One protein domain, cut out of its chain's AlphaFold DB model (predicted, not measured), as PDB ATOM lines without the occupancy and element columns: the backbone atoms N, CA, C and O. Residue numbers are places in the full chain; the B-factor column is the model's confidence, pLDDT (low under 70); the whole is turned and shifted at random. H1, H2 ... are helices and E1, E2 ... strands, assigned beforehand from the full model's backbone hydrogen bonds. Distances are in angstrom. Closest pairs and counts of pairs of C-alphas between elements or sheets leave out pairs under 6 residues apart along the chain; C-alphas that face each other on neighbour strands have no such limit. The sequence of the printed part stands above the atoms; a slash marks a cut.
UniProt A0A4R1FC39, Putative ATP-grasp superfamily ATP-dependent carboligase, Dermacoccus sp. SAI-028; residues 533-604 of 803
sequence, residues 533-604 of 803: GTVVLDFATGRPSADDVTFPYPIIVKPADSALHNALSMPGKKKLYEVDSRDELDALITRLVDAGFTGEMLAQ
ATOM      1  N   GLY A 533     120.881 102.063 146.432       88.81
ATOM      2  CA  GLY A 533     120.373 102.834 147.570       88.81
ATOM      3  C   GLY A 533     118.860 102.667 147.674       88.81
ATOM      4  O   GLY A 533     118.169 102.849 146.679       88.81
ATOM      5  N   THR A 534     118.354 102.247 148.833       89.75
ATOM      6  CA  THR A 534     116.941 101.886 149.010       89.75
ATOM      7  C   THR A 534     116.384 102.559 150.260       89.75
ATOM      8  O   THR A 534     117.017 102.529 151.313       89.75
ATOM      9  N   VAL A 535     115.196 103.145 150.141       90.88
ATOM     10  CA  VAL A 535     114.400 103.718 151.232       90.88
ATOM     11  C   VAL A 535     113.050 103.014 151.242       90.88
ATOM     12  O   VAL A 535     112.392 102.893 150.205       90.88
ATOM     13  N   VAL A 536     112.650 102.534 152.417       90.38
ATOM     14  CA  VAL A 536     111.340 101.914 152.630       90.38
ATOM     15  C   VAL A 536     110.315 103.018 152.870       90.38
ATOM     16  O   VAL A 536     110.462 103.829 153.779       90.38
ATOM     17  N   LEU A 537     109.276 103.038 152.044       92.12
ATOM     18  CA  LEU A 537     108.086 103.865 152.191       92.12
ATOM     19  C   LEU A 537     106.991 102.983 152.800       92.12
ATOM     20  O   LEU A 537     106.317 102.236 152.086       92.12
ATOM     21  N   ASP A 538     106.863 103.033 154.120       91.62
ATOM     22  CA  ASP A 538     105.892 102.245 154.879       91.62
ATOM     23  C   ASP A 538     104.543 102.979 154.965       91.62
ATOM     24  O   ASP A 538     104.454 104.073 155.524       91.62
ATOM     25  N   PHE A 539     103.494 102.379 154.394       91.44
ATOM     26  CA  PHE A 539     102.133 102.920 154.421       91.44
ATOM     27  C   PHE A 539     101.305 102.388 155.604       91.44
ATOM     28  O   PHE A 539     100.209 102.891 155.860       91.44
ATOM     29  N   ALA A 540     101.800 101.390 156.344       87.56
ATOM     30  CA  ALA A 540     101.117 100.840 157.515       87.56
ATOM     31  C   ALA A 540     101.195 101.787 158.720       87.56
ATOM     32  O   ALA A 540     100.269 101.848 159.533       87.56
ATOM     33  N   THR A 541     102.290 102.539 158.837       85.75
ATOM     34  CA  THR A 541     102.540 103.475 159.946       85.75
ATOM     35  C   THR A 541     102.040 104.899 159.681       85.75
ATOM     36  O   THR A 541     102.043 105.731 160.591       85.75
ATOM     37  N   GLY A 542     101.546 105.184 158.473       87.12
ATOM     38  CA  GLY A 542     100.993 106.480 158.081       87.12
ATOM     39  C   GLY A 542     101.289 106.816 156.622       87.12
ATOM     40  O   GLY A 542     101.662 105.953 155.837       87.12
ATOM     41  N   ARG A 543     101.122 108.088 156.237       91.44
ATOM     42  CA  ARG A 543     101.576 108.571 154.923       91.44
ATOM     43  C   ARG A 543     103.101 108.787 154.970       91.44
ATOM     44  O   ARG A 543     103.520 109.673 155.717       91.44
ATOM     45  N   PRO A 544     103.909 108.062 154.174       93.12
ATOM     46  CA  PRO A 544     105.353 108.284 154.103       93.12
ATOM     47  C   PRO A 544     105.690 109.613 153.406       93.12
ATOM     48  O   PRO A 544     104.873 110.145 152.646       93.12
ATOM     49  N   SER A 545     106.888 110.160 153.650       92.31
ATOM     50  CA  SER A 545     107.338 111.411 153.029       92.31
ATOM     51  C   SER A 545     108.235 111.153 151.821       92.31
ATOM     52  O   SER A 545     109.172 110.362 151.877       92.31
ATOM     53  N   ALA A 546     108.006 111.890 150.730       91.69
ATOM     54  CA  ALA A 546     108.931 111.905 149.597       91.69
ATOM     55  C   ALA A 546     110.315 112.482 149.971       91.69
ATOM     56  O   ALA A 546     111.296 112.196 149.291       91.69
ATOM     57  N   ASP A 547     110.400 113.269 151.052       90.31
ATOM     58  CA  ASP A 547     111.648 113.893 151.513       90.31
ATOM     59  C   ASP A 547     112.597 112.897 152.206       90.31
ATOM     60  O   ASP A 547     113.782 113.189 152.370       90.31
ATOM     61  N   ASP A 548     112.102 111.707 152.565       88.69
ATOM     62  CA  ASP A 548     112.921 110.623 153.126       88.69
ATOM     63  C   ASP A 548     113.827 109.982 152.054       88.69
ATOM     64  O   ASP A 548     114.820 109.316 152.364       88.69
ATOM     65  N   VAL A 549     113.519 110.207 150.770       90.69
ATOM     66  CA  VAL A 549     114.296 109.713 149.632       90.69
ATOM     67  C   VAL A 549     115.386 110.718 149.261       90.69
ATOM     68  O   VAL A 549     115.120 111.779 148.701       90.69
ATOM     69  N   THR A 550     116.639 110.361 149.557       87.19
ATOM     70  CA  THR A 550     117.797 111.271 149.453       87.19
ATOM     71  C   THR A 550     118.703 111.031 148.241       87.19
ATOM     72  O   THR A 550     119.628 111.813 148.009       87.19
ATOM     73  N   PHE A 551     118.467 109.976 147.453       86.88
ATOM     74  CA  PHE A 551     119.222 109.712 146.220       86.88
ATOM     75  C   PHE A 551     118.726 110.574 145.042       86.88
ATOM     76  O   PHE A 551     117.574 111.014 145.040       86.88
ATOM     77  N   PRO A 552     119.591 110.856 144.045       87.56
ATOM     78  CA  PRO A 552     119.233 111.677 142.892       87.56
ATOM     79  C   PRO A 552     118.188 110.992 142.000       87.56
ATOM     80  O   PRO A 552     118.220 109.780 141.819       87.56
ATOM     81  N   TYR A 553     117.299 111.793 141.411       88.88
ATOM     82  CA  TYR A 553     116.325 111.341 140.415       88.88
ATOM     83  C   TYR A 553     116.971 111.178 139.023       88.88
ATOM     84  O   TYR A 553     117.930 111.901 138.717       88.88
ATOM     85  N   PRO A 554     116.446 110.289 138.156       91.81
ATOM     86  CA  PRO A 554     115.265 109.440 138.360       91.81
ATOM     87  C   PRO A 554     115.498 108.275 139.332       91.81
ATOM     88  O   PRO A 554     116.623 107.823 139.524       91.81
ATOM     89  N   ILE A 555     114.417 107.786 139.941       93.38
ATOM     90  CA  ILE A 555     114.417 106.638 140.856       93.38
ATOM     91  C   ILE A 555     113.404 105.587 140.403       93.38
ATOM     92  O   ILE A 555     112.464 105.873 139.660       93.38
ATOM     93  N   ILE A 556     113.557 104.370 140.914       91.44
ATOM     94  CA  ILE A 556     112.580 103.296 140.773       91.44
ATOM     95  C   ILE A 556     111.794 103.153 142.071       91.44
ATOM     96  O   ILE A 556     112.373 103.026 143.141       91.44
ATOM     97  N   VAL A 557     110.470 103.065 141.982       90.88
ATOM     98  CA  VAL A 557     109.610 102.673 143.102       90.88
ATOM     99  C   VAL A 557     108.944 101.337 142.786       90.88
ATOM    100  O   VAL A 557     108.344 101.164 141.724       90.88
ATOM    101  N   LYS A 558     109.042 100.368 143.698       88.62
ATOM    102  CA  LYS A 558     108.472  99.019 143.528       88.62
ATOM    103  C   LYS A 558     107.866  98.499 144.827       88.62
ATOM    104  O   LYS A 558     108.376  98.842 145.885       88.62
ATOM    105  N   PRO A 559     106.823  97.656 144.789       85.69
ATOM    106  CA  PRO A 559     106.304  97.063 146.012       85.69
ATOM    107  C   PRO A 559     107.323  96.101 146.641       85.69
ATOM    108  O   PRO A 559     108.029  95.372 145.923       85.69
ATOM    109  N   ALA A 560     107.394  96.105 147.975       80.81
ATOM    110  CA  ALA A 560     108.097  95.071 148.730       80.81
ATOM    111  C   ALA A 560     107.355  93.734 148.562       80.81
ATOM    112  O   ALA A 560     107.935  92.770 148.067       80.81
ATOM    113  N   ASP A 561     106.038  93.746 148.799       72.50
ATOM    114  CA  ASP A 561     105.127  92.625 148.555       72.50
ATOM    115  C   ASP A 561     104.294  92.847 147.279       72.50
ATOM    116  O   ASP A 561     103.394  93.692 147.197       72.50
ATOM    117  N   SER A 562     104.591  92.046 146.254       66.25
ATOM    118  CA  SER A 562     103.884  92.111 144.974       66.25
ATOM    119  C   SER A 562     102.436  91.615 145.051       66.25
ATOM    120  O   SER A 562     101.624  92.052 144.241       66.25
ATOM    121  N   ALA A 563     102.082  90.724 145.982       58.22
ATOM    122  CA  ALA A 563     100.720  90.212 146.145       58.22
ATOM    123  C   ALA A 563      99.793  91.281 146.740       58.22
ATOM    124  O   ALA A 563      98.729  91.543 146.172       58.22
ATOM    125  N   LEU A 564     100.236  91.969 147.800       69.44
ATOM    126  CA  LEU A 564      99.504  93.098 148.389       69.44
ATOM    127  C   LEU A 564      99.285  94.221 147.372       69.44
ATOM    128  O   LEU A 564      98.175  94.733 147.222       69.44
ATOM    129  N   HIS A 565     100.322  94.570 146.604       73.88
ATOM    130  CA  HIS A 565     100.185  95.560 145.536       73.88
ATOM    131  C   HIS A 565      99.267  95.074 144.412       73.88
ATOM    132  O   HIS A 565      98.469  95.856 143.901       73.88
ATOM    133  N   ASN A 566      99.303  93.789 144.040       66.00
ATOM    134  CA  ASN A 566      98.441  93.224 142.996       66.00
ATOM    135  C   ASN A 566      96.944  93.251 143.356       66.00
ATOM    136  O   ASN A 566      96.147  93.496 142.451       66.00
ATOM    137  N   ALA A 567      96.575  93.110 144.630       68.31
ATOM    138  CA  ALA A 567      95.187  93.229 145.093       68.31
ATOM    139  C   ALA A 567      94.636  94.674 145.043       68.31
ATOM    140  O   ALA A 567      93.425  94.881 145.006       68.31
ATOM    141  N   LEU A 568      95.513  95.685 144.999       75.56
ATOM    142  CA  LEU A 568      95.138  97.102 144.954       75.56
ATOM    143  C   LEU A 568      94.590  97.515 143.574       75.56
ATOM    144  O   LEU A 568      95.259  97.323 142.556       75.56
ATOM    145  N   SER A 569      93.428  98.163 143.509       76.25
ATOM    146  CA  SER A 569      92.918  98.763 142.266       76.25
ATOM    147  C   SER A 569      93.217 100.263 142.236       76.25
ATOM    148  O   SER A 569      92.721 101.002 143.081       76.25
ATOM    149  N   MET A 570      94.028 100.727 141.275       77.50
ATOM    150  CA  MET A 570      94.296 102.159 141.099       77.50
ATOM    151  C   MET A 570      94.628 102.540 139.643       77.50
ATOM    152  O   MET A 570      95.262 101.754 138.927       77.50
ATOM    153  N   PRO A 571      94.268 103.757 139.190       66.12
ATOM    154  CA  PRO A 571      94.662 104.266 137.878       66.12
ATOM    155  C   PRO A 571      96.187 104.333 137.709       66.12
ATOM    156  O   PRO A 571      96.910 104.799 138.591       66.12
ATOM    157  N   GLY A 572      96.685 103.886 136.551       71.31
ATOM    158  CA  GLY A 572      98.116 103.943 136.228       71.31
ATOM    159  C   GLY A 572      98.994 102.992 137.049       71.31
ATOM    160  O   GLY A 572     100.200 103.216 137.152       71.31
ATOM    161  N   LYS A 573      98.412 101.940 137.641       77.75
ATOM    162  CA  LYS A 573      99.144 100.897 138.367       77.75
ATOM    163  C   LYS A 573     100.197 100.230 137.476       77.75
ATOM    164  O   LYS A 573      99.880  99.659 136.435       77.75
ATOM    165  N   LYS A 574     101.449 100.257 137.929       75.50
ATOM    166  CA  LYS A 574     102.597  99.560 137.339       75.50
ATOM    167  C   LYS A 574     103.259  98.676 138.400       75.50
ATOM    168  O   LYS A 574     103.137  98.939 139.593       75.50
ATOM    169  N   LYS A 575     103.971  97.630 137.980       67.31
ATOM    170  CA  LYS A 575     104.804  96.823 138.896       67.31
ATOM    171  C   LYS A 575     106.103  97.537 139.291       67.31
ATOM    172  O   LYS A 575     106.675  97.241 140.333       67.31
ATOM    173  N   LEU A 576     106.534  98.471 138.448       80.38
ATOM    174  CA  LEU A 576     107.721  99.301 138.589       80.38
ATOM    175  C   LEU A 576     107.323 100.725 138.184       80.38
ATOM    176  O   LEU A 576     106.758 100.913 137.102       80.38
ATOM    177  N   TYR A 577     107.556 101.705 139.047       87.69
ATOM    178  CA  TYR A 577     107.360 103.117 138.730       87.69
ATOM    179  C   TYR A 577     108.729 103.751 138.550       87.69
ATOM    180  O   TYR A 577     109.484 103.845 139.508       87.69
ATOM    181  N   GLU A 578     109.038 104.188 137.340       90.38
ATOM    182  CA  GLU A 578     110.092 105.177 137.130       90.38
ATOM    183  C   GLU A 578     109.525 106.537 137.530       90.38
ATOM    184  O   GLU A 578     108.406 106.883 137.138       90.38
ATOM    185  N   VAL A 579     110.252 107.238 138.392       92.44
ATOM    186  CA  VAL A 579     109.849 108.516 138.973       92.44
ATOM    187  C   VAL A 579     110.969 109.509 138.715       92.44
ATOM    188  O   VAL A 579     112.092 109.294 139.171       92.44
ATOM    189  N   ASP A 580     110.666 110.591 138.002       93.12
ATOM    190  CA  ASP A 580     111.670 111.536 137.500       93.12
ATOM    191  C   ASP A 580     111.900 112.723 138.449       93.12
ATOM    192  O   ASP A 580     112.849 113.492 138.281       93.12
ATOM    193  N   SER A 581     111.043 112.903 139.460       95.06
ATOM    194  CA  SER A 581     111.161 114.005 140.418       95.06
ATOM    195  C   SER A 581     110.506 113.729 141.774       95.06
ATOM    196  O   SER A 581     109.645 112.860 141.921       95.06
ATOM    197  N   ARG A 582     110.871 114.543 142.772       95.06
ATOM    198  CA  ARG A 582     110.277 114.526 144.119       95.06
ATOM    199  C   ARG A 582     108.770 114.768 144.110       95.06
ATOM    200  O   ARG A 582     108.047 114.140 144.879       95.06
ATOM    201  N   ASP A 583     108.289 115.644 143.235       94.94
ATOM    202  CA  ASP A 583     106.857 115.943 143.124       94.94
ATOM    203  C   ASP A 583     106.079 114.763 142.529       94.94
ATOM    204  O   ASP A 583     104.972 114.456 142.973       94.94
ATOM    205  N   GLU A 584     106.674 114.037 141.579       94.62
ATOM    206  CA  GLU A 584     106.089 112.800 141.055       94.62
ATOM    207  C   GLU A 584     106.057 111.678 142.099       94.62
ATOM    208  O   GLU A 584     105.078 110.925 142.152       94.62
ATOM    209  N   LEU A 585     107.085 111.583 142.951       95.50
ATOM    210  CA  LEU A 585     107.094 110.642 144.070       95.50
ATOM    211  C   LEU A 585     105.958 110.949 145.049       95.50
ATOM    212  O   LEU A 585     105.202 110.050 145.414       95.50
ATOM    213  N   ASP A 586     105.796 112.216 145.435       95.75
ATOM    214  CA  ASP A 586     104.731 112.638 146.348       95.75
ATOM    215  C   ASP A 586     103.331 112.394 145.757       95.75
ATOM    216  O   ASP A 586     102.414 111.932 146.448       95.75
ATOM    217  N   ALA A 587     103.172 112.606 144.447       94.00
ATOM    218  CA  ALA A 587     101.947 112.277 143.726       94.00
ATOM    219  C   ALA A 587     101.681 110.760 143.679       94.00
ATOM    220  O   ALA A 587     100.530 110.331 143.782       94.00
ATOM    221  N   LEU A 588     102.716 109.923 143.529       93.94
ATOM    222  CA  LEU A 588     102.586 108.464 143.612       93.94
ATOM    223  C   LEU A 588     102.194 108.012 145.023       93.94
ATOM    224  O   LEU A 588     101.275 107.204 145.149       93.94
ATOM    225  N   ILE A 589     102.837 108.549 146.063       94.69
ATOM    226  CA  ILE A 589     102.493 108.275 147.466       94.69
ATOM    227  C   ILE A 589     101.030 108.638 147.726       94.69
ATOM    228  O   ILE A 589     100.286 107.821 148.261       94.69
ATOM    229  N   THR A 590     100.592 109.822 147.290       93.62
ATOM    230  CA  THR A 590      99.201 110.271 147.450       93.62
ATOM    231  C   THR A 590      98.225 109.295 146.793       93.62
ATOM    232  O   THR A 590      97.288 108.842 147.440       93.62
ATOM    233  N   ARG A 591      98.492 108.864 145.552       92.44
ATOM    234  CA  ARG A 591      97.651 107.868 144.864       92.44
ATOM    235  C   ARG A 591      97.587 106.524 145.590       92.44
ATOM    236  O   ARG A 591      96.541 105.884 145.569       92.44
ATOM    237  N   LEU A 592      98.690 106.079 146.192       91.69
ATOM    238  CA  LEU A 592      98.734 104.829 146.954       91.69
ATOM    239  C   LEU A 592      97.941 104.939 148.263       91.69
ATOM    240  O   LEU A 592      97.194 104.019 148.588       91.69
ATOM    241  N   VAL A 593      98.042 106.074 148.964       91.06
ATOM    242  CA  VAL A 593      97.228 106.368 150.156       91.06
ATOM    243  C   VAL A 593      95.742 106.430 149.798       91.06
ATOM    244  O   VAL A 593      94.938 105.766 150.446       91.06
ATOM    245  N   ASP A 594      95.374 107.158 148.739       89.81
ATOM    246  CA  ASP A 594      93.983 107.304 148.289       89.81
ATOM    247  C   ASP A 594      93.364 105.966 147.854       89.81
ATOM    248  O   ASP A 594      92.164 105.744 148.016       89.81
ATOM    249  N   ALA A 595      94.184 105.055 147.327       87.31
ATOM    250  CA  ALA A 595      93.772 103.699 146.975       87.31
ATOM    251  C   ALA A 595      93.668 102.753 148.189       87.31
ATOM    252  O   ALA A 595      93.230 101.614 148.030       87.31
ATOM    253  N   GLY A 596      94.061 103.198 149.389       88.44
ATOM    254  CA  GLY A 596      94.027 102.396 150.612       88.44
ATOM    255  C   GLY A 596      95.150 101.359 150.710       88.44
ATOM    256  O   GLY A 596      94.953 100.312 151.324       88.44
ATOM    257  N   PHE A 597      96.310 101.604 150.094       88.25
ATOM    258  CA  PHE A 597      97.464 100.714 150.222       88.25
ATOM    259  C   PHE A 597      98.045 100.775 151.641       88.25
ATOM    260  O   PHE A 597      98.315 101.857 152.152       88.25
ATOM    261  N   THR A 598      98.264  99.616 152.262       86.69
ATOM    262  CA  THR A 598      98.743  99.487 153.653       86.69
ATOM    263  C   THR A 598     100.057  98.708 153.775       86.69
ATOM    264  O   THR A 598     100.430  98.312 154.874       86.69
ATOM    265  N   GLY A 599     100.738  98.440 152.658       86.88
ATOM    266  CA  GLY A 599     102.008  97.709 152.634       86.88
ATOM    267  C   GLY A 599     103.232  98.621 152.524       86.88
ATOM    268  O   GLY A 599     103.141  99.841 152.622       86.88
ATOM    269  N   GLU A 600     104.384  98.019 152.240       90.62
ATOM    270  CA  GLU A 600     105.643  98.736 152.017       90.62
ATOM    271  C   GLU A 600     105.939  98.896 150.516       90.62
ATOM    272  O   GLU A 600     105.840  97.948 149.724       90.62
ATOM    273  N   MET A 601     106.358 100.099 150.118       90.62
ATOM    274  CA  MET A 601     106.994 100.349 148.822       90.62
ATOM    275  C   MET A 601     108.483 100.624 149.028       90.62
ATOM    276  O   MET A 601     108.891 101.207 150.021       90.62
ATOM    277  N   LEU A 602     109.307 100.243 148.061       90.06
ATOM    278  CA  LEU A 602     110.743 100.479 148.053       90.06
ATOM    279  C   LEU A 602     111.048 101.538 147.001       90.06
ATOM    280  O   LEU A 602     110.883 101.271 145.809       90.06
ATOM    281  N   ALA A 603     111.478 102.717 147.440       92.88
ATOM    282  CA  ALA A 603     112.104 103.712 146.579       92.88
ATOM    283  C   ALA A 603     113.594 103.375 146.464       92.88
ATOM    284  O   ALA A 603     114.267 103.200 147.476       92.88
ATOM    285  N   GLN A 604     114.101 103.241 145.245       90.75
ATOM    286  CA  GLN A 604     115.422 102.701 144.958       90.75
ATOM    287  C   GLN A 604     116.152 103.555 143.910       90.75
ATOM    288  O   GLN A 604     115.557 103.940 142.904       90.75
TER     289      GLN A 604
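Overview. This is residues 533 to 604 of the 803 residues of the protein "Putative ATP-grasp superfamily ATP-dependent carboligase" of Dermacoccus sp. SAI-028 (UniProt A0A4R1FC39). A small, strongly twisted antiparallel sheet of four strands is covered on one face by one long helix, H2, which runs along the strands, while the short helix H1 only grazes the sheet past the end of E2. Between E1 and E2 a long link without a named element, residues 539 to 554, folds back beside E1 and goes on to the start of E2. The printed part has 72 residues with two named helices and four named strands, in the order E1, E2, H1, E3, H2, E4; the sheet's order is E1, E4, E2, E3 and the class is mixed, helices and strands. The whole is compact, with a radius of gyration of the C-alphas of 10.9 A, and rounded, with spans of 30 by 24 by 19 A.

Arrangement. In the sheet, E4, residues 600 to 604, and E2, residues 555 to 559, are the inner strands, antiparallel at 157 degrees, with N 604 and O 556 at 2.7 A. E1, residues 534 to 538, is an edge strand, antiparallel to E4 at 156 degrees, with N 535 and O 603 at 2.8 A. E3, residues 577 to 579, is the other edge strand, antiparallel to E2 at 150 degrees, with N 557 and O 577 at 2.8 A. The sheet is only just strongly twisted, its C-alphas lying up to 4.2 A off the best plane. H2, residues 582 to 594, is on the sheet at a height over the sheet of 9.6 A, and these make two layers, a helix on one face of a sheet. It lies over E2 and only just over E4, on which 3 of its 13 C-alphas fall, and runs along the strands, at 6 degrees to E2 on the local plane. The closest C-alphas of E3 and H2, those of Val 579 and Leu 585, are 6.2 A apart. E3, H2 and E4 form a split strand-helix-strand unit, two strands that run the same way with E2 between them in the sheet; its crossover is right-handed. H1, residues 562 to 567, only grazes the sheet with residues 562 to 566; the closest C-alphas of E2 and H1, those of Pro 559 and His 565, are 6.3 A apart. H1 and H2 are apart. In both helices every O i to N i+4 pair is within hydrogen-bond range.

Along the chain. E1 begins at C-alpha 534, (116.941, 101.886, 149.010), and is 12.5 A long from first to last C-alpha. E2 is 13.6 A long, E4 12.7 A and E3 6.0 A. H2, 18.3 A long, begins at C-alpha 582, (110.277, 114.526, 144.119); H1 is 8.8 A long. E4 ends at C-alpha 604, (115.422, 102.701, 144.958).

Size, cuts and confidence. The two C-alphas farthest apart, those of Pro 552 and Ala 567, are 30.4 A apart. The printed part has no cut, and the C-alphas of Gly 533 and Gln 604, its first and last residues, are 5.6 A apart. The link from E1 to E2 is long, with 16 residues. The mean pLDDT of the printed part is 86.4; residues 562 to 564, 566 to 567, 571 and 575 are under 70.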